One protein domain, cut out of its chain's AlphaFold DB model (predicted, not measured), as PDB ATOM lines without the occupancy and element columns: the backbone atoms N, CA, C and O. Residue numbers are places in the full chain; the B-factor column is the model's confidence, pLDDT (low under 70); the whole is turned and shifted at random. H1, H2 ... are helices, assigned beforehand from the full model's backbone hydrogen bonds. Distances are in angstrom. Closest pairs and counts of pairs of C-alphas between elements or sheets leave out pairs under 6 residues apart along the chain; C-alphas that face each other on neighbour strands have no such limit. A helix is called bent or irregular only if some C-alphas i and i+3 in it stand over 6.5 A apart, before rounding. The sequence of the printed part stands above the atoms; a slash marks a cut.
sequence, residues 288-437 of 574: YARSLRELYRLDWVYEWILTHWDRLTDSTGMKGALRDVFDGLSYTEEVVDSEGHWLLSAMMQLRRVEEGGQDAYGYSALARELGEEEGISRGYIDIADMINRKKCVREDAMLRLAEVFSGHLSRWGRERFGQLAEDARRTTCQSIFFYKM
ATOM      1  N   TYR A 288       0.818  43.065  17.430       94.25
ATOM      2  CA  TYR A 288       0.477  44.427  17.010       94.25
ATOM      3  C   TYR A 288       0.325  44.545  15.492       94.25
ATOM      4  O   TYR A 288      -0.618  45.186  15.028       94.25
ATOM      5  N   ALA A 289       1.206  43.909  14.718       94.06
ATOM      6  CA  ALA A 289       1.074  43.863  13.263       94.06
ATOM      7  C   ALA A 289      -0.212  43.140  12.841       94.06
ATOM      8  O   ALA A 289      -0.954  43.638  11.996       94.06
ATOM      9  N   ARG A 290      -0.520  42.008  13.483       91.88
ATOM     10  CA  ARG A 290      -1.776  41.277  13.298       91.88
ATOM     11  C   ARG A 290      -2.984  42.151  13.628       91.88
ATOM     12  O   ARG A 290      -3.894  42.241  12.816       91.88
ATOM     13  N   SER A 291      -2.947  42.883  14.741       90.44
ATOM     14  CA  SER A 291      -4.020  43.805  15.140       90.44
ATOM     15  C   SER A 291      -4.283  44.904  14.101       90.44
ATOM     16  O   SER A 291      -5.427  45.308  13.924       90.44
ATOM     17  N   LEU A 292      -3.252  45.393  13.393       91.88
ATOM     18  CA  LEU A 292      -3.447  46.323  12.268       91.88
ATOM     19  C   LEU A 292      -4.141  45.649  11.084       91.88
ATOM     20  O   LEU A 292      -5.055  46.227  10.501       91.88
ATOM     21  N   ARG A 293      -3.724  44.428  10.736       90.75
ATOM     22  CA  ARG A 293      -4.338  43.655   9.645       90.75
ATOM     23  C   ARG A 293      -5.772  43.244   9.964       90.75
ATOM     24  O   ARG A 293      -6.569  43.064   9.057       90.75
ATOM     25  N   GLU A 294      -6.107  43.117  11.239       89.12
ATOM     26  CA  GLU A 294      -7.441  42.781  11.733       89.12
ATOM     27  C   GLU A 294      -8.294  44.015  12.064       89.12
ATOM     28  O   GLU A 294      -9.382  43.875  12.616       89.12
ATOM     29  N   LEU A 295      -7.848  45.231  11.720       88.25
ATOM     30  CA  LEU A 295      -8.570  46.461  12.063       88.25
ATOM     31  C   LEU A 295      -9.991  46.504  11.471       88.25
ATOM     32  O   LEU A 295     -10.874  47.104  12.075       88.25
ATOM     33  N   TYR A 296     -10.227  45.814  10.350       85.31
ATOM     34  CA  TYR A 296     -11.557  45.647   9.749       85.31
ATOM     35  C   TYR A 296     -12.567  44.980  10.697       85.31
ATOM     36  O   TYR A 296     -13.767  45.198  10.574       85.31
ATOM     37  N   ARG A 297     -12.109  44.214  11.697       85.81
ATOM     38  CA  ARG A 297     -12.985  43.647  12.734       85.81
ATOM     39  C   ARG A 297     -13.657  44.734  13.575       85.81
ATOM     40  O   ARG A 297     -14.713  44.485  14.147       85.81
ATOM     41  N   LEU A 298     -13.081  45.940  13.654       88.25
ATOM     42  CA  LEU A 298     -13.734  47.071  14.316       88.25
ATOM     43  C   LEU A 298     -14.988  47.529  13.572       88.25
ATOM     44  O   LEU A 298     -15.938  47.933  14.234       88.25
ATOM     45  N   ASP A 299     -15.014  47.430  12.240       88.25
ATOM     46  CA  ASP A 299     -16.198  47.792  11.458       88.25
ATOM     47  C   ASP A 299     -17.371  46.886  11.863       88.25
ATOM     48  O   ASP A 299     -18.435  47.389  12.222       88.25
ATOM     49  N   TRP A 300     -17.130  45.574  11.993       88.81
ATOM     50  CA  TRP A 300     -18.115  44.634  12.541       88.81
ATOM     51  C   TRP A 300     -18.556  45.003  13.964       88.81
ATOM     52  O   TRP A 300     -19.748  45.002  14.260       88.81
ATOM     53  N   VAL A 301     -17.620  45.345  14.861       90.62
ATOM     54  CA  VAL A 301     -17.962  45.721  16.247       90.62
ATOM     55  C   VAL A 301     -18.896  46.932  16.264       90.62
ATOM     56  O   VAL A 301     -19.885  46.953  17.001       90.62
ATOM     57  N   TYR A 302     -18.597  47.947  15.457       93.50
ATOM     58  CA  TYR A 302     -19.397  49.163  15.397       93.50
ATOM     59  C   TYR A 302     -20.749  48.933  14.707       93.50
ATOM     60  O   TYR A 302     -21.763  49.445  15.183       93.50
ATOM     61  N   GLU A 303     -20.805  48.103  13.665       93.06
ATOM     62  CA  GLU A 303     -22.058  47.654  13.044       93.06
ATOM     63  C   GLU A 303     -22.929  46.846  14.013       93.06
ATOM     64  O   GLU A 303     -24.148  47.042  14.079       93.06
ATOM     65  N   TRP A 304     -22.319  45.980  14.825       93.19
ATOM     66  CA  TRP A 304     -23.024  45.220  15.850       93.19
ATOM     67  C   TRP A 304     -23.645  46.147  16.897       93.19
ATOM     68  O   TRP A 304     -24.814  45.971  17.249       93.19
ATOM     69  N   ILE A 305     -22.903  47.167  17.347       95.19
ATOM     70  CA  ILE A 305     -23.413  48.184  18.279       95.19
ATOM     71  C   ILE A 305     -24.593  48.943  17.659       95.19
ATOM     72  O   ILE A 305     -25.606  49.141  18.326       95.19
ATOM     73  N   LEU A 306     -24.509  49.328  16.381       95.44
ATOM     74  CA  LEU A 306     -25.607  49.994  15.668       95.44
ATOM     75  C   LEU A 306     -26.846  49.103  15.519       95.44
ATOM     76  O   LEU A 306     -27.977  49.585  15.639       95.44
ATOM     77  N   THR A 307     -26.642  47.808  15.285       95.31
ATOM     78  CA  THR A 307     -27.721  46.818  15.168       95.31
ATOM     79  C   THR A 307     -28.424  46.608  16.509       95.31
ATOM     80  O   THR A 307     -29.648  46.529  16.561       95.31
ATOM     81  N   HIS A 308     -27.667  46.595  17.607       96.06
ATOM     82  CA  HIS A 308     -28.177  46.386  18.966       96.06
ATOM     83  C   HIS A 308     -28.384  47.692  19.740       96.06
ATOM     84  O   HIS A 308     -28.484  47.671  20.966       96.06
ATOM     85  N   TRP A 309     -28.464  48.825  19.042       97.31
ATOM     86  CA  TRP A 309     -28.455  50.158  19.642       97.31
ATOM     87  C   TRP A 309     -29.468  50.312  20.777       97.31
ATOM     88  O   TRP A 309     -29.085  50.688  21.877       97.31
ATOM     89  N   ASP A 310     -30.729  49.943  20.540       97.44
ATOM     90  CA  ASP A 310     -31.813  50.148  21.507       97.44
ATOM     91  C   ASP A 310     -31.588  49.323  22.789       97.44
ATOM     92  O   ASP A 310     -31.842  49.802  23.894       97.44
ATOM     93  N   ARG A 311     -31.018  48.112  22.656       97.12
ATOM     94  CA  ARG A 311     -30.585  47.276  23.788       97.12
ATOM     95  C   ARG A 311     -29.418  47.919  24.538       97.12
ATOM     96  O   ARG A 311     -29.364  47.835  25.757       97.12
ATOM     97  N   LEU A 312     -28.462  48.509  23.826       97.69
ATOM     98  CA  LEU A 312     -27.229  49.042  24.412       97.69
ATOM     99  C   LEU A 312     -27.398  50.445  25.013       97.69
ATOM    100  O   LEU A 312     -26.624  50.831  25.887       97.69
ATOM    101  N   THR A 313     -28.403  51.207  24.585       97.88
ATOM    102  CA  THR A 313     -28.786  52.474  25.225       97.88
ATOM    103  C   THR A 313     -29.558  52.282  26.530       97.88
ATOM    104  O   THR A 313     -29.688  53.230  27.298       97.88
ATOM    105  N   ASP A 314     -30.029  51.065  26.811       97.94
ATOM    106  CA  ASP A 314     -30.579  50.679  28.109       97.94
ATOM    107  C   ASP A 314     -29.481  50.085  29.008       97.94
ATOM    108  O   ASP A 314     -28.697  49.232  28.581       97.94
ATOM    109  N   SER A 315     -29.414  50.505  30.274       97.75
ATOM    110  CA  SER A 315     -28.357  50.053  31.189       97.75
ATOM    111  C   SER A 315     -28.467  48.561  31.523       97.75
ATOM    112  O   SER A 315     -27.444  47.891  31.677       97.75
ATOM    113  N   THR A 316     -29.680  47.999  31.567       97.75
ATOM    114  CA  THR A 316     -29.883  46.559  31.802       97.75
ATOM    115  C   THR A 316     -29.463  45.753  30.574       97.75
ATOM    116  O   THR A 316     -28.750  44.752  30.696       97.75
ATOM    117  N   GLY A 317     -29.838  46.214  29.379       97.38
ATOM    118  CA  GLY A 317     -29.444  45.606  28.113       97.38
ATOM    119  C   GLY A 317     -27.933  45.660  27.858       97.38
ATOM    120  O   GLY A 317     -27.354  44.638  27.473       97.38
ATOM    121  N   MET A 318     -27.281  46.794  28.147       97.81
ATOM    122  CA  MET A 318     -25.820  46.957  28.109       97.81
ATOM    123  C   MET A 318     -25.124  46.043  29.120       97.81
ATOM    124  O   MET A 318     -24.153  45.376  28.769       97.81
ATOM    125  N   LYS A 319     -25.631  45.951  30.357       97.25
ATOM    126  CA  LYS A 319     -25.094  45.037  31.376       97.25
ATOM    127  C   LYS A 319     -25.109  43.591  30.881       97.25
ATOM    128  O   LYS A 319     -24.098  42.901  30.992       97.25
ATOM    129  N   GLY A 320     -26.238  43.153  30.317       95.62
ATOM    130  CA  GLY A 320     -26.357  41.828  29.711       95.62
ATOM    131  C   GLY A 320     -25.348  41.631  28.581       95.62
ATOM    132  O   GLY A 320     -24.623  40.649  28.581       95.62
ATOM    133  N   ALA A 321     -25.220  42.603  27.672       94.44
ATOM    134  CA  ALA A 321     -24.270  42.521  26.563       94.44
ATOM    135  C   ALA A 321     -22.807  42.431  27.031       94.44
ATOM    136  O   ALA A 321     -22.055  41.598  26.530       94.44
ATOM    137  N   LEU A 322     -22.402  43.244  28.015       93.50
ATOM    138  CA  LEU A 322     -21.071  43.155  28.623       93.50
ATOM    139  C   LEU A 322     -20.843  41.768  29.241       93.50
ATOM    140  O   LEU A 322     -19.792  41.163  29.042       93.50
ATOM    141  N   ARG A 323     -21.842  41.228  29.946       93.06
ATOM    142  CA  ARG A 323     -21.741  39.897  30.547       93.06
ATOM    143  C   ARG A 323     -21.620  38.791  29.499       93.06
ATOM    144  O   ARG A 323     -20.722  37.967  29.613       93.06
ATOM    145  N   ASP A 324     -22.453  38.825  28.466       90.75
ATOM    146  CA  ASP A 324     -22.454  37.844  27.380       90.75
ATOM    147  C   ASP A 324     -21.095  37.811  26.660       90.75
ATOM    148  O   ASP A 324     -20.531  36.740  26.420       90.75
ATOM    149  N   VAL A 325     -20.516  38.988  26.381       88.75
ATOM    150  CA  VAL A 325     -19.172  39.102  25.792       88.75
ATOM    151  C   VAL A 325     -18.098  38.567  26.742       88.75
ATOM    152  O   VAL A 325     -17.182  37.873  26.299       88.75
ATOM    153  N   PHE A 326     -18.195  38.853  28.044       88.62
ATOM    154  CA  PHE A 326     -17.267  38.314  29.038       88.62
ATOM    155  C   PHE A 326     -17.336  36.780  29.115       88.62
ATOM    156  O   PHE A 326     -16.289  36.128  29.105       88.62
ATOM    157  N   ASP A 327     -18.539  36.206  29.124       87.38
ATOM    158  CA  ASP A 327     -18.787  34.760  29.219       87.38
ATOM    159  C   ASP A 327     -18.493  34.020  27.897       87.38
ATOM    160  O   ASP A 327     -18.380  32.798  27.871       87.38
ATOM    161  N   GLY A 328     -18.263  34.753  26.802       76.81
ATOM    162  CA  GLY A 328     -17.809  34.186  25.527       76.81
ATOM    163  C   GLY A 328     -18.921  33.695  24.646       76.81
ATOM    164  O   GLY A 328     -18.674  32.903  23.739       76.81
ATOM    165  N   LEU A 329     -20.132  34.176  24.902       71.44
ATOM    166  CA  LEU A 329     -21.236  33.989  23.991       71.44
ATOM    167  C   LEU A 329     -20.904  34.762  22.716       71.44
ATOM    168  O   LEU A 329     -20.926  35.994  22.673       71.44
ATOM    169  N   SER A 330     -20.506  34.008  21.693       58.59
ATOM    170  CA  SER A 330     -20.186  34.574  20.395       58.59
ATOM    171  C   SER A 330     -21.480  34.981  19.709       58.59
ATOM    172  O   SER A 330     -22.365  34.158  19.481       58.59
ATOM    173  N   TYR A 331     -21.590  36.264  19.379       59.62
ATOM    174  CA  TYR A 331     -22.737  36.801  18.655       59.62
ATOM    175  C   TYR A 331     -22.705  36.469  17.150       59.62
ATOM    176  O   TYR A 331     -23.696  36.721  16.471       59.62
ATOM    177  N   THR A 332     -21.611  35.876  16.647       55.47
ATOM    178  CA  THR A 332     -21.443  35.297  15.295       55.47
ATOM    179  C   THR A 332     -20.318  34.240  15.276       55.47
ATOM    180  O   THR A 332     -19.461  34.232  16.158       55.47
ATOM    181  N   GLU A 333     -20.264  33.360  14.269       51.00
ATOM    182  CA  GLU A 333     -19.160  32.388  14.081       51.00
ATOM    183  C   GLU A 333     -17.807  33.057  13.735       51.00
ATOM    184  O   GLU A 333     -16.753  32.455  13.917       51.00
ATOM    185  N   GLU A 334     -17.806  34.321  13.298       52.94
ATOM    186  CA  GLU A 334     -16.599  35.039  12.845       52.94
ATOM    187  C   GLU A 334     -15.777  35.686  13.981       52.94
ATOM    188  O   GLU A 334     -14.616  36.044  13.780       52.94
ATOM    189  N   VAL A 335     -16.343  35.826  15.188       53.03
ATOM    190  CA  VAL A 335     -15.722  36.544  16.333       53.03
ATOM    191  C   VAL A 335     -15.200  35.594  17.419       53.03
ATOM    192  O   VAL A 335     -14.744  36.019  18.484       53.03
ATOM    193  N   VAL A 336     -15.184  34.295  17.112       47.06
ATOM    194  CA  VAL A 336     -14.844  33.197  18.030       47.06
ATOM    195  C   VAL A 336     -13.425  33.303  18.620       47.06
ATOM    196  O   VAL A 336     -13.155  32.677  19.638       47.06
ATOM    197  N   ASP A 337     -12.554  34.160  18.078       52.75
ATOM    198  CA  ASP A 337     -11.129  34.196  18.436       52.75
ATOM    199  C   ASP A 337     -10.622  35.548  18.982       52.75
ATOM    200  O   ASP A 337      -9.429  35.856  18.943       52.75
ATOM    201  N   SER A 338     -11.516  36.411  19.482       58.22
ATOM    202  CA  SER A 338     -11.068  37.609  20.208       58.22
ATOM    203  C   SER A 338     -10.686  37.250  21.652       58.22
ATOM    204  O   SER A 338     -11.542  37.001  22.499       58.22
ATOM    205  N   GLU A 339      -9.383  37.253  21.953       63.25
ATOM    206  CA  GLU A 339      -8.805  36.923  23.273       63.25
ATOM    207  C   GLU A 339      -9.233  37.875  24.422       63.25
ATOM    208  O   GLU A 339      -8.772  37.743  25.554       63.25
ATOM    209  N   GLY A 340     -10.138  38.834  24.181       78.75
ATOM    210  CA  GLY A 340     -10.533  39.842  25.164       78.75
ATOM    211  C   GLY A 340     -11.958  40.378  25.021       78.75
ATOM    212  O   GLY A 340     -12.709  40.044  24.108       78.75
ATOM    213  N   HIS A 341     -12.352  41.233  25.963       86.06
ATOM    214  CA  HIS A 341     -13.673  41.847  26.027       86.06
ATOM    215  C   HIS A 341     -13.792  42.988  25.002       86.06
ATOM    216  O   HIS A 341     -13.559  44.166  25.304       86.06
ATOM    217  N   TRP A 342     -14.178  42.641  23.775       89.38
ATOM    218  CA  TRP A 342     -14.202  43.567  22.639       89.38
ATOM    219  C   TRP A 342     -15.176  44.741  22.829       89.38
ATOM    220  O   TRP A 342     -14.805  45.875  22.531       89.38
ATOM    221  N   LEU A 343     -16.369  44.517  23.399       92.25
ATOM    222  CA  LEU A 343     -17.370  45.580  23.584       92.25
ATOM    223  C   LEU A 343     -16.876  46.676  24.538       92.25
ATOM    224  O   LEU A 343     -16.912  47.856  24.204       92.25
ATOM    225  N   LEU A 344     -16.338  46.285  25.697       92.06
ATOM    226  CA  LEU A 344     -15.736  47.208  26.658       92.06
ATOM    227  C   LEU A 344     -14.584  48.003  26.024       92.06
ATOM    228  O   LEU A 344     -14.522  49.224  26.159       92.06
ATOM    229  N   SER A 345     -13.702  47.320  25.290       90.81
ATOM    230  CA  SER A 345     -12.572  47.954  24.603       90.81
ATOM    231  C   SER A 345     -13.036  48.977  23.559       90.81
ATOM    232  O   SER A 345     -12.498  50.085  23.498       90.81
ATOM    233  N   ALA A 346     -14.071  48.645  22.782       92.94
ATOM    234  CA  ALA A 346     -14.662  49.535  21.789       92.94
ATOM    235  C   ALA A 346     -15.317  50.765  22.431       92.94
ATOM    236  O   ALA A 346     -15.062  51.887  21.992       92.94
ATOM    237  N   MET A 347     -16.081  50.581  23.511       95.44
ATOM    238  CA  MET A 347     -16.707  51.683  24.246       95.44
ATOM    239  C   MET A 347     -15.675  52.647  24.841       95.44
ATOM    240  O   MET A 347     -15.813  53.865  24.710       95.44
ATOM    241  N   MET A 348     -14.599  52.119  25.432       93.44
ATOM    242  CA  MET A 348     -13.492  52.943  25.926       93.44
ATOM    243  C   MET A 348     -12.801  53.724  24.803       93.44
ATOM    244  O   MET A 348     -12.433  54.884  24.995       93.44
ATOM    245  N   GLN A 349     -12.628  53.110  23.631       92.12
ATOM    246  CA  GLN A 349     -11.990  53.753  22.485       92.12
ATOM    247  C   GLN A 349     -12.873  54.848  21.863       92.12
ATOM    248  O   GLN A 349     -12.361  55.915  21.529       92.12
ATOM    249  N   LEU A 350     -14.189  54.633  21.765       95.00
ATOM    250  CA  LEU A 350     -15.147  55.658  21.325       95.00
ATOM    251  C   LEU A 350     -15.143  56.860  22.278       95.00
ATOM    252  O   LEU A 350     -15.050  58.008  21.841       95.00
ATOM    253  N   ARG A 351     -15.149  56.599  23.590       94.38
ATOM    254  CA  ARG A 351     -15.082  57.645  24.619       94.38
ATOM    255  C   ARG A 351     -13.779  58.445  24.552       94.38
ATOM    256  O   ARG A 351     -13.798  59.667  24.658       94.38
ATOM    257  N   ARG A 352     -12.653  57.772  24.313       92.75
ATOM    258  CA  ARG A 352     -11.338  58.403  24.119       92.75
ATOM    259  C   ARG A 352     -11.321  59.387  22.954       92.75
ATOM    260  O   ARG A 352     -10.746  60.466  23.071       92.75
ATOM    261  N   VAL A 353     -11.946  59.020  21.840       93.00
ATOM    262  CA  VAL A 353     -12.066  59.909  20.680       93.00
ATOM    263  C   VAL A 353     -12.981  61.089  20.969       93.00
ATOM    264  O   VAL A 353     -12.634  62.215  20.619       93.00
ATOM    265  N   GLU A 354     -14.098  60.868  21.664       93.88
ATOM    266  CA  GLU A 354     -15.000  61.953  22.061       93.88
ATOM    267  C   GLU A 354     -14.291  63.039  22.888       93.88
ATOM    268  O   GLU A 354     -14.570  64.224  22.710       93.88
ATOM    269  N   GLU A 355     -13.372  62.655  23.775       90.62
ATOM    270  CA  GLU A 355     -12.630  63.590  24.631       90.62
ATOM    271  C   GLU A 355     -11.429  64.268  23.947       90.62
ATOM    272  O   GLU A 355     -10.716  65.054  24.573       90.62
ATOM    273  N   GLY A 356     -11.215  64.017  22.654       83.19
ATOM    274  CA  GLY A 356     -10.269  64.784  21.848       83.19
ATOM    275  C   GLY A 356      -8.829  64.265  21.847       83.19
ATOM    276  O   GLY A 356      -7.920  65.037  21.543       83.19
ATOM    277  N   GLY A 357      -8.576  62.982  22.141       71.44
ATOM    278  CA  GLY A 357      -7.257  62.411  21.850       71.44
ATOM    279  C   GLY A 357      -6.925  61.063  22.482       71.44
ATOM    280  O   GLY A 357      -7.603  60.568  23.375       71.44
ATOM    281  N   GLN A 358      -5.812  60.474  22.034       66.94
ATOM    282  CA  GLN A 358      -5.373  59.128  22.427       66.94
ATOM    283  C   GLN A 358      -5.126  58.932  23.933       66.94
ATOM    284  O   GLN A 358      -5.317  57.824  24.430       66.94
ATOM    285  N   ASP A 359      -4.746  59.987  24.652       74.56
ATOM    286  CA  ASP A 359      -4.480  59.941  26.098       74.56
ATOM    287  C   ASP A 359      -5.644  60.493  26.940       74.56
ATOM    288  O   ASP A 359      -5.528  60.586  28.161       74.56
ATOM    289  N   ALA A 360      -6.760  60.877  26.306       78.56
ATOM    290  CA  ALA A 360      -7.851  61.572  26.984       78.56
ATOM    291  C   ALA A 360      -8.619  60.649  27.947       78.56
ATOM    292  O   ALA A 360      -8.880  61.027  29.088       78.56
ATOM    293  N   TYR A 361      -8.859  59.398  27.530       83.88
ATOM    294  CA  TYR A 361      -9.644  58.433  28.299       83.88
ATOM    295  C   TYR A 361      -8.905  57.104  28.537       83.88
ATOM    296  O   TYR A 361      -8.443  56.423  27.609       83.88
ATOM    297  N   GLY A 362      -8.814  56.714  29.810       85.69
ATOM    298  CA  GLY A 362      -8.178  55.485  30.290       85.69
ATOM    299  C   GLY A 362      -8.789  55.016  31.612       85.69
ATOM    300  O   GLY A 362      -9.785  55.573  32.066       85.69
ATOM    301  N   TYR A 363      -8.191  54.014  32.264       85.75
ATOM    302  CA  TYR A 363      -8.780  53.394  33.462       85.75
ATOM    303  C   TYR A 363      -9.065  54.388  34.593       85.75
ATOM    304  O   TYR A 363     -10.121  54.318  35.208       85.75
ATOM    305  N   SER A 364      -8.178  55.356  34.833       82.75
ATOM    306  CA  SER A 364      -8.394  56.377  35.866       82.75
ATOM    307  C   SER A 364      -9.568  57.311  35.562       82.75
ATOM    308  O   SER A 364     -10.247  57.738  36.489       82.75
ATOM    309  N   ALA A 365      -9.809  57.633  34.285       87.44
ATOM    310  CA  ALA A 365     -10.963  58.436  33.884       87.44
ATOM    311  C   ALA A 365     -12.255  57.628  34.052       87.44
ATOM    312  O   ALA A 365     -13.193  58.107  34.681       87.44
ATOM    313  N   LEU A 366     -12.243  56.364  33.617       88.94
ATOM    314  CA  LEU A 366     -13.366  55.449  33.803       88.94
ATOM    315  C   LEU A 366     -13.709  55.251  35.283       88.94
ATOM    316  O   LEU A 366     -14.864  55.384  35.660       88.94
ATOM    317  N   ALA A 367     -12.732  55.020  36.162       85.25
ATOM    318  CA  ALA A 367     -13.030  54.897  37.590       85.25
ATOM    319  C   ALA A 367     -13.569  56.178  38.220       85.25
ATOM    320  O   ALA A 367     -14.373  56.087  39.144       85.25
ATOM    321  N   ARG A 368     -13.172  57.356  37.729       86.81
ATOM    322  CA  ARG A 368     -13.788  58.614  38.162       86.81
ATOM    323  C   ARG A 368     -15.263  58.659  37.785       86.81
ATOM    324  O   ARG A 368     -16.078  59.009  38.630       86.81
ATOM    325  N   GLU A 369     -15.600  58.278  36.555       90.81
ATOM    326  CA  GLU A 369     -16.994  58.207  36.099       90.81
ATOM    327  C   GLU A 369     -17.807  57.163  36.884       90.81
ATOM    328  O   GLU A 369     -18.984  57.378  37.150       90.81
ATOM    329  N   LEU A 370     -17.165  56.085  37.348       88.56
ATOM    330  CA  LEU A 370     -17.779  55.072  38.216       88.56
ATOM    331  C   LEU A 370     -17.887  55.487  39.697       88.56
ATOM    332  O   LEU A 370     -18.505  54.764  40.482       88.56
ATOM    333  N   GLY A 371     -17.281  56.612  40.099       86.25
ATOM    334  CA  GLY A 371     -17.212  57.058  41.496       86.25
ATOM    335  C   GLY A 371     -16.243  56.252  42.376       86.25
ATOM    336  O   GLY A 371     -16.396  56.222  43.592       86.25
ATOM    337  N   GLU A 372     -15.253  55.588  41.777       79.69
ATOM    338  CA  GLU A 372     -14.387  54.576  42.406       79.69
ATOM    339  C   GLU A 372     -12.892  54.935  42.266       79.69
ATOM    340  O   GLU A 372     -12.035  54.064  42.098       79.69
ATOM    341  N   GLU A 373     -12.544  56.229  42.335       69.81
ATOM    342  CA  GLU A 373     -11.151  56.701  42.192       69.81
ATOM    343  C   GLU A 373     -10.187  56.027  43.191       69.81
ATOM    344  O   GLU A 373      -9.043  55.727  42.846       69.81
ATOM    345  N   GLU A 374     -10.652  55.722  44.408       63.03
ATOM    346  CA  GLU A 374      -9.877  54.979  45.412       63.03
ATOM    347  C   GLU A 374      -9.851  53.459  45.151       63.03
ATOM    348  O   GLU A 374      -8.906  52.770  45.552       63.03
ATOM    349  N   GLY A 375     -10.853  52.931  44.440       57.69
ATOM    350  CA  GLY A 375     -11.077  51.505  44.197       57.69
ATOM    351  C   GLY A 375     -10.073  50.860  43.238       57.69
ATOM    352  O   GLY A 375      -9.689  49.710  43.457       57.69
ATOM    353  N   ILE A 376      -9.556  51.594  42.240       55.81
ATOM    354  CA  ILE A 376      -8.489  51.086  41.345       55.81
ATOM    355  C   ILE A 376      -7.239  50.715  42.148       55.81
ATOM    356  O   ILE A 376      -6.642  49.666  41.932       55.81
ATOM    357  N   SER A 377      -6.849  51.560  43.104       51.06
ATOM    358  CA  SER A 377      -5.635  51.344  43.901       51.06
ATOM    359  C   SER A 377      -5.749  50.182  44.897       51.06
ATOM    360  O   SER A 377      -4.734  49.685  45.380       51.06
ATOM    361  N   ARG A 378      -6.980  49.731  45.183       50.06
ATOM    362  CA  ARG A 378      -7.303  48.661  46.139       50.06
ATOM    363  C   ARG A 378      -7.818  47.373  45.475       50.06
ATOM    364  O   ARG A 378      -8.248  46.473  46.188       50.06
ATOM    365  N   GLY A 379      -7.797  47.277  44.139       55.50
ATOM    366  CA  GLY A 379      -8.246  46.087  43.397       55.50
ATOM    367  C   GLY A 379      -9.768  45.878  43.364       55.50
ATOM    368  O   GLY A 379     -10.234  44.755  43.180       55.50
ATOM    369  N   TYR A 380     -10.553  46.939  43.580       56.59
ATOM    370  CA  TYR A 380     -12.019  46.881  43.669       56.59
ATOM    371  C   TYR A 380     -12.700  46.771  42.292       56.59
ATOM    372  O   TYR A 380     -13.726  46.107  42.158       56.59
ATOM    373  N   ILE A 381     -12.097  47.375  41.261       66.56
ATOM    374  CA  ILE A 381     -12.499  47.236  39.857       66.56
ATOM    375  C   ILE A 381     -11.242  46.947  39.038       66.56
ATOM    376  O   ILE A 381     -10.462  47.853  38.740       66.56
ATOM    377  N   ASP A 382     -11.052  45.681  38.677       77.56
ATOM    378  CA  ASP A 382      -9.953  45.270  37.807       77.56
ATOM    379  C   ASP A 382     -10.418  45.231  36.347       77.56
ATOM    380  O   ASP A 382     -10.759  44.190  35.783       77.56
ATOM    381  N   ILE A 383     -10.491  46.421  35.742       81.19
ATOM    382  CA  ILE A 383     -10.854  46.579  34.326       81.19
ATOM    383  C   ILE A 383      -9.872  45.820  33.424       81.19
ATOM    384  O   ILE A 383     -10.276  45.305  32.385       81.19
ATOM    385  N   ALA A 384      -8.597  45.717  33.814       81.44
ATOM    386  CA  ALA A 384      -7.600  45.002  33.029       81.44
ATOM    387  C   ALA A 384      -7.883  43.493  33.017       81.44
ATOM    388  O   ALA A 384      -7.841  42.876  31.951       81.44
ATOM    389  N   ASP A 385      -8.227  42.900  34.160       85.44
ATOM    390  CA  ASP A 385      -8.635  41.495  34.218       85.44
ATOM    391  C   ASP A 385      -9.946  41.233  33.468       85.44
ATOM    392  O   ASP A 385     -10.067  40.199  32.812       85.44
ATOM    393  N   MET A 386     -10.901  42.167  33.503       86.69
ATOM    394  CA  MET A 386     -12.143  42.045  32.735       86.69
ATOM    395  C   MET A 386     -11.892  42.117  31.224       86.69
ATOM    396  O   MET A 386     -12.432  41.298  30.482       86.69
ATOM    397  N   ILE A 387     -11.043  43.045  30.761       84.62
ATOM    398  CA  ILE A 387     -10.646  43.148  29.347       84.62
ATOM    399  C   ILE A 387      -9.969  41.863  28.877       84.62
ATOM    400  O   ILE A 387     -10.265  41.396  27.786       84.62
ATOM    401  N   ASN A 388      -9.120  41.259  29.705       83.25
ATOM    402  CA  ASN A 388      -8.458  39.990  29.389       83.25
ATOM    403  C   ASN A 388      -9.312  38.758  29.732       83.25
ATOM    404  O   ASN A 388      -8.799  37.643  29.728       83.25
ATOM    405  N   ARG A 389     -10.583  38.957  30.112       85.25
ATOM    406  CA  ARG A 389     -11.541  37.900  30.476       85.25
ATOM    407  C   ARG A 389     -11.037  36.948  31.575       85.25
ATOM    408  O   ARG A 389     -11.510  35.826  31.707       85.25
ATOM    409  N   LYS A 390     -10.103  37.415  32.412       87.44
ATOM    410  CA  LYS A 390      -9.533  36.671  33.548       87.44
ATOM    411  C   LYS A 390     -10.476  36.652  34.739       87.44
ATOM    412  O   LYS A 390     -10.582  35.650  35.440       87.44
ATOM    413  N   LYS A 391     -11.145  37.780  34.988       88.25
ATOM    414  CA  LYS A 391     -12.042  37.953  36.129       88.25
ATOM    415  C   LYS A 391     -13.156  38.925  35.783       88.25
ATOM    416  O   LYS A 391     -12.898  40.038  35.332       88.25
ATOM    417  N   CYS A 392     -14.397  38.508  36.021       87.88
ATOM    418  CA  CYS A 392     -15.538  39.397  35.865       87.88
ATOM    419  C   CYS A 392     -15.553  40.389  37.029       87.88
ATOM    420  O   CYS A 392     -15.249  40.028  38.172       87.88
ATOM    421  N   VAL A 393     -15.926  41.634  36.756       87.81
ATOM    422  CA  VAL A 393     -16.186  42.598  37.827       87.81
ATOM    423  C   VAL A 393     -17.438  42.189  38.609       87.81
ATOM    424  O   VAL A 393     -18.271  41.417  38.134       87.81
ATOM    425  N   ARG A 394     -17.579  42.704  39.832       88.75
ATOM    426  CA  ARG A 394     -18.781  42.468  40.640       88.75
ATOM    427  C   ARG A 394     -20.028  43.022  39.947       88.75
ATOM    428  O   ARG A 394     -19.946  43.993  39.200       88.75
ATOM    429  N   GLU A 395     -21.189  42.464  40.274       90.31
ATOM    430  CA  GLU A 395     -22.477  42.851  39.683       90.31
ATOM    431  C   GLU A 395     -22.811  44.345  39.817       90.31
ATOM    432  O   GLU A 395     -23.344  44.943  38.882       90.31
ATOM    433  N   ASP A 396     -22.466  44.965  40.947       90.44
ATOM    434  CA  ASP A 396     -22.669  46.397  41.192       90.44
ATOM    435  C   ASP A 396     -21.728  47.276  40.351       90.44
ATOM    436  O   ASP A 396     -22.114  48.346  39.883       90.44
ATOM    437  N   ALA A 397     -20.491  46.822  40.132       89.00
ATOM    438  CA  ALA A 397     -19.533  47.495  39.262       89.00
ATOM    439  C   ALA A 397     -19.907  47.314  37.782       89.00
ATOM    440  O   ALA A 397     -19.790  48.259  37.007       89.00
ATOM    441  N   MET A 398     -20.415  46.137  37.400       92.44
ATOM    442  CA  MET A 398     -20.925  45.868  36.053       92.44
ATOM    443  C   MET A 398     -22.123  46.761  35.719       92.44
ATOM    444  O   MET A 398     -22.181  47.318  34.627       92.44
ATOM    445  N   LEU A 399     -23.065  46.920  36.654       94.88
ATOM    446  CA  LEU A 399     -24.213  47.806  36.461       94.88
ATOM    447  C   LEU A 399     -23.763  49.257  36.254       94.88
ATOM    448  O   LEU A 399     -24.191  49.884  35.294       94.88
ATOM    449  N   ARG A 400     -22.837  49.758  37.079       94.00
ATOM    450  CA  ARG A 400     -22.294  51.120  36.935       94.00
ATOM    451  C   ARG A 400     -21.532  51.320  35.623       94.00
ATOM    452  O   ARG A 400     -21.692  52.348  34.973       94.00
ATOM    453  N   LEU A 401     -20.750  50.326  35.187       93.88
ATOM    454  CA  LEU A 401     -20.130  50.329  33.855       93.88
ATOM    455  C   LEU A 401     -21.185  50.425  32.752       93.88
ATOM    456  O   LEU A 401     -21.040  51.214  31.818       93.88
ATOM    457  N   ALA A 402     -22.254  49.640  32.870       97.12
ATOM    458  CA  ALA A 402     -23.337  49.644  31.905       97.12
ATOM    459  C   ALA A 402     -24.095  50.978  31.887       97.12
ATOM    460  O   ALA A 402     -24.390  51.477  30.807       97.12
ATOM    461  N   GLU A 403     -24.358  51.590  33.043       97.69
ATOM    462  CA  GLU A 403     -24.964  52.925  33.165       97.69
ATOM    463  C   GLU A 403     -24.105  54.004  32.498       97.69
ATOM    464  O   GLU A 403     -24.618  54.791  31.703       97.69
ATOM    465  N   VAL A 404     -22.790  54.002  32.744       96.56
ATOM    466  CA  VAL A 404     -21.850  54.935  32.104       96.56
ATOM    467  C   VAL A 404     -21.884  54.780  30.581       96.56
ATOM    468  O   VAL A 404     -22.108  55.751  29.854       96.56
ATOM    469  N   PHE A 405     -21.715  53.560  30.065       97.31
ATOM    470  CA  PHE A 405     -21.629  53.339  28.619       97.31
ATOM    471  C   PHE A 405     -22.965  53.489  27.885       97.31
ATOM    472  O   PHE A 405     -22.983  54.057  26.792       97.31
ATOM    473  N   SER A 406     -24.079  53.051  28.473       98.06
ATOM    474  CA  SER A 406     -25.422  53.281  27.916       98.06
ATOM    475  C   SER A 406     -25.782  54.769  27.909       98.06
ATOM    476  O   SER A 406     -26.315  55.272  26.915       98.06
ATOM    477  N   GLY A 407     -25.402  55.508  28.960       97.81
ATOM    478  CA  GLY A 407     -25.530  56.963  29.023       97.81
ATOM    479  C   GLY A 407     -24.723  57.667  27.931       97.81
ATOM    480  O   GLY A 407     -25.229  58.585  27.280       97.81
ATOM    481  N   HIS A 408     -23.498  57.206  27.661       96.94
ATOM    482  CA  HIS A 408     -22.694  57.714  26.549       96.94
ATOM    483  C   HIS A 408     -23.320  57.431  25.183       96.94
ATOM    484  O   HIS A 408     -23.470  58.372  24.405       96.94
ATOM    485  N   LEU A 409     -23.737  56.190  24.900       97.25
ATOM    486  CA  LEU A 409     -24.401  55.850  23.633       97.25
ATOM    487  C   LEU A 409     -25.655  56.699  23.418       97.25
ATOM    488  O   LEU A 409     -25.816  57.303  22.357       97.25
ATOM    489  N   SER A 410     -26.493  56.816  24.449       97.19
ATOM    490  CA  SER A 410     -27.713  57.626  24.413       97.19
ATOM    491  C   SER A 410     -27.414  59.090  24.097       97.19
ATOM    492  O   SER A 410     -28.101  59.703  23.284       97.19
ATOM    493  N   ARG A 411     -26.354  59.646  24.698       97.06
ATOM    494  CA  ARG A 411     -25.908  61.023  24.451       97.06
ATOM    495  C   ARG A 411     -25.335  61.217  23.050       97.06
ATOM    496  O   ARG A 411     -25.491  62.297  22.484       97.06
ATOM    497  N   TRP A 412     -24.618  60.231  22.512       96.94
ATOM    498  CA  TRP A 412     -24.059  60.330  21.166       96.94
ATOM    499  C   TRP A 412     -25.167  60.306  20.115       96.94
ATOM    500  O   TRP A 412     -25.170  61.147  19.219       96.94
ATOM    501  N   GLY A 413     -26.126  59.389  20.242       96.94
ATOM    502  CA  GLY A 413     -27.095  59.126  19.180       96.94
ATOM    503  C   GLY A 413     -26.462  58.390  17.989       96.94
ATOM    504  O   GLY A 413     -25.241  58.373  17.815       96.94
ATOM    505  N   ARG A 414     -27.305  57.772  17.149       94.81
ATOM    506  CA  ARG A 414     -26.856  56.932  16.017       94.81
ATOM    507  C   ARG A 414     -26.025  57.707  14.987       94.81
ATOM    508  O   ARG A 414     -25.050  57.176  14.470       94.81
ATOM    509  N   GLU A 415     -26.387  58.961  14.712       91.56
ATOM    510  CA  GLU A 415     -25.694  59.806  13.728       91.56
ATOM    511  C   GLU A 415     -24.255  60.119  14.160       91.56
ATOM    512  O   GLU A 415     -23.302  59.816  13.442       91.56
ATOM    513  N   ARG A 416     -24.072  60.650  15.376       95.06
ATOM    514  CA  ARG A 416     -22.738  60.960  15.907       95.06
ATOM    515  C   ARG A 416     -21.897  59.706  16.119       95.06
ATOM    516  O   ARG A 416     -20.677  59.776  15.999       95.06
ATOM    517  N   PHE A 417     -22.526  58.575  16.443       96.19
ATOM    518  CA  PHE A 417     -21.818  57.309  16.608       96.19
ATOM    519  C   PHE A 417     -21.057  56.910  15.342       96.19
ATOM    520  O   PHE A 417     -19.906  56.506  15.457       96.19
ATOM    521  N   GLY A 418     -21.647  57.075  14.151       93.88
ATOM    522  CA  GLY A 418     -20.969  56.762  12.888       93.88
ATOM    523  C   GLY A 418     -19.653  57.531  12.723       93.88
ATOM    524  O   GLY A 418     -18.618  56.934  12.433       93.88
ATOM    525  N   GLN A 419     -19.667  58.836  13.017       93.75
ATOM    526  CA  GLN A 419     -18.460  59.668  12.996       93.75
ATOM    527  C   GLN A 419     -17.440  59.229  14.062       93.75
ATOM    528  O   GLN A 419     -16.258  59.073  13.766       93.75
ATOM    529  N   LEU A 420     -17.898  58.984  15.297       94.88
ATOM    530  CA  LEU A 420     -17.033  58.522  16.387       94.88
ATOM    531  C   LEU A 420     -16.389  57.166  16.080       94.88
ATOM    532  O   LEU A 420     -15.239  56.958  16.452       94.88
ATOM    533  N   ALA A 421     -17.103  56.261  15.411       94.06
ATOM    534  CA  ALA A 421     -16.597  54.958  14.996       94.06
ATOM    535  C   ALA A 421     -15.469  55.090  13.960       94.06
ATOM    536  O   ALA A 421     -14.412  54.477  14.129       94.06
ATOM    537  N   GLU A 422     -15.638  55.941  12.942       91.69
ATOM    538  CA  GLU A 422     -14.584  56.209  11.954       91.69
ATOM    539  C   GLU A 422     -13.337  56.820  12.616       91.69
ATOM    540  O   GLU A 422     -12.206  56.363  12.411       91.69
ATOM    541  N   ASP A 423     -13.542  57.820  13.473       92.00
ATOM    542  CA  ASP A 423     -12.457  58.479  14.193       92.00
ATOM    543  C   ASP A 423     -11.774  57.521  15.188       92.00
ATOM    544  O   ASP A 423     -10.546  57.541  15.340       92.00
ATOM    545  N   ALA A 424     -12.532  56.628  15.834       92.00
ATOM    546  CA  ALA A 424     -12.022  55.575  16.712       92.00
ATOM    547  C   ALA A 424     -11.165  54.564  15.958       92.00
ATOM    548  O   ALA A 424     -10.085  54.216  16.453       92.00
ATOM    549  N   ARG A 425     -11.577  54.156  14.755       90.75
ATOM    550  CA  ARG A 425     -10.795  53.278  13.879       90.75
ATOM    551  C   ARG A 425      -9.469  53.926  13.493       90.75
ATOM    552  O   ARG A 425      -8.408  53.361  13.770       90.75
ATOM    553  N   ARG A 426      -9.511  55.165  12.990       90.62
ATOM    554  CA  ARG A 426      -8.318  55.941  12.610       90.62
ATOM    555  C   ARG A 426      -7.366  56.136  13.791       90.62
ATOM    556  O   ARG A 426      -6.158  55.924  13.679       90.62
ATOM    557  N   THR A 427      -7.913  56.485  14.953       90.75
ATOM    558  CA  THR A 427      -7.149  56.675  16.192       90.75
ATOM    559  C   THR A 427      -6.511  55.370  16.667       90.75
ATOM    560  O   THR A 427      -5.364  55.379  17.121       90.75
ATOM    561  N   THR A 428      -7.219  54.242  16.545       90.81
ATOM    562  CA  THR A 428      -6.707  52.907  16.895       90.81
ATOM    563  C   THR A 428      -5.578  52.497  15.961       90.81
ATOM    564  O   THR A 428      -4.516  52.096  16.438       90.81
ATOM    565  N   CYS A 429      -5.757  52.693  14.653       91.81
ATOM    566  CA  CYS A 429      -4.733  52.471  13.637       91.81
ATOM    567  C   CYS A 429      -3.436  53.224  13.972       91.81
ATOM    568  O   CYS A 429      -2.358  52.634  14.107       91.81
ATOM    569  N   GLN A 430      -3.551  54.534  14.214       91.75
ATOM    570  CA  GLN A 430      -2.423  55.382  14.595       91.75
ATOM    571  C   GLN A 430      -1.789  54.949  15.923       91.75
ATOM    572  O   GLN A 430      -0.566  54.973  16.053       91.75
ATOM    573  N   SER A 431      -2.594  54.547  16.912       90.69
ATOM    574  CA  SER A 431      -2.098  54.089  18.214       90.69
ATOM    575  C   SER A 431      -1.283  52.804  18.072       90.69
ATOM    576  O   SER A 431      -0.149  52.732  18.548       90.69
ATOM    577  N   ILE A 432      -1.800  51.803  17.360       92.50
ATOM    578  CA  ILE A 432      -1.078  50.543  17.170       92.50
ATOM    579  C   ILE A 432       0.230  50.794  16.414       92.50
ATOM    580  O   ILE A 432       1.294  50.401  16.894       92.50
ATOM    581  N   PHE A 433       0.195  51.521  15.297       94.06
ATOM    582  CA  PHE A 433       1.401  51.740  14.504       94.06
ATOM    583  C   PHE A 433       2.417  52.669  15.198       94.06
ATOM    584  O   PHE A 433       3.549  52.266  15.484       94.06
ATOM    585  N   PHE A 434       2.041  53.914  15.509       91.12
ATOM    586  CA  PHE A 434       2.988  54.913  16.019       91.12
ATOM    587  C   PHE A 434       3.310  54.738  17.499       91.12
ATOM    588  O   PHE A 434       4.429  55.058  17.919       91.12
ATOM    589  N   TYR A 435       2.356  54.254  18.300       89.38
ATOM    590  CA  TYR A 435       2.507  54.188  19.751       89.38
ATOM    591  C   TYR A 435       2.941  52.816  20.245       89.38
ATOM    592  O   TYR A 435       3.769  52.774  21.156       89.38
ATOM    593  N   LYS A 436       2.481  51.725  19.624       92.25
ATOM    594  CA  LYS A 436       2.883  50.367  20.010       92.25
ATOM    595  C   LYS A 436       4.071  49.869  19.185       92.25
ATOM    596  O   LYS A 436       5.163  49.750  19.735       92.25
ATOM    597  N   MET A 437       3.908  49.670  17.876       94.31
ATOM    598  CA  MET A 437       4.939  49.057  17.024       94.31
ATOM    599  C   MET A 437       6.204  49.913  16.915       94.31
ATOM    600  O   MET A 437       7.285  49.482  17.313       94.31
TER     601      MET A 437
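This is residues 288 to 437 of the 574 residues of an uncharacterized protein of Deltaproteobacteria bacterium (UniProt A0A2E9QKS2). A long helix, H8, bends sharply into a V of two arms, H8a and H8b, and H5 stands at the core in the opening between them. H4 crosses H8a, H2 packs on H5 nearly at right angles, and H1 packs on the far end of H8b, while the short H6 and H7 with their loops make another side. The printed part has 150 residues with eight named helices, H1 to H8 in order, and no named strand; the class is all helix, with mostly crossed packing. It is compact and rounded, with a radius of gyration of the C-alphas of 14.6 A and spans of 36 by 32 by 30 A.

H8, residues 395 to 437, is the hub; by its hydrogen bonds it was assigned as one helix, but it is bent, with C-alphas 411 and 414 9.4 A apart. Its arms H8a, residues 395 to 411, and H8b, residues 414 to 437, stand at a steep tilt of 65 degrees. H5, residues 342 to 354, touches H8b about perpendicular at 82 degrees, the closest C-alphas being those of Leu 350 and Ala 424, 5.6 A apart. H5 is close to but not clearly touching H8a, with the C-alphas of Met 347 and Phe 405 closest at 6.8 A. H4, residues 315 to 327, touches H8a at a steep tilt of 61 degrees, opposite ways, closest at the C-alphas of Ser 315 and Glu 403, 4.9 A. H2, residues 297 to 307, touches H5 about perpendicular at 87 degrees, with the C-alphas of Val 301 and Leu 343 closest at 7.4 A. H1, residues 288 to 293, touches residues 429 to 437 of H8b, closest at the C-alphas of Tyr 288 and Ile 432, 6.3 A. H3, residues 309 to 312, and H4 touch only at the corner, closest at the C-alphas of Leu 312 and Met 318, 4.5 A. H7, residues 383 to 387, only just touches H5, with 3 pairs of C-alphas within 8 A, the closest those of Ser 345 and Ile 387, 7.0 A. H6, residues 363 to 369, is near H5. Every O i to N i+4 pair is within hydrogen-bond range in H1, H2, H4, H5, H6, H7 and H8a; in H8b 18 of 20 are, and H3 is too short for such a pair.

H8b is 32.8 A long and ends at C-alpha 437 (4.939, 49.057, 17.024); H8a is 24.0 A long. H5 measures 18.4 A, H4 18.1 A and H2 15.3 A. H1 begins at C-alpha 288 (0.477, 44.427, 17.010).

The farthest C-alphas, of Glu 333 and Glu 374, are 39.7 A apart. The printed part has no cut, and the links H4 to H5 and H6 to H7 are long. Mean pLDDT of the printed part is 86.4; residues 330 to 339, 358 and 373 to 381 are under 70.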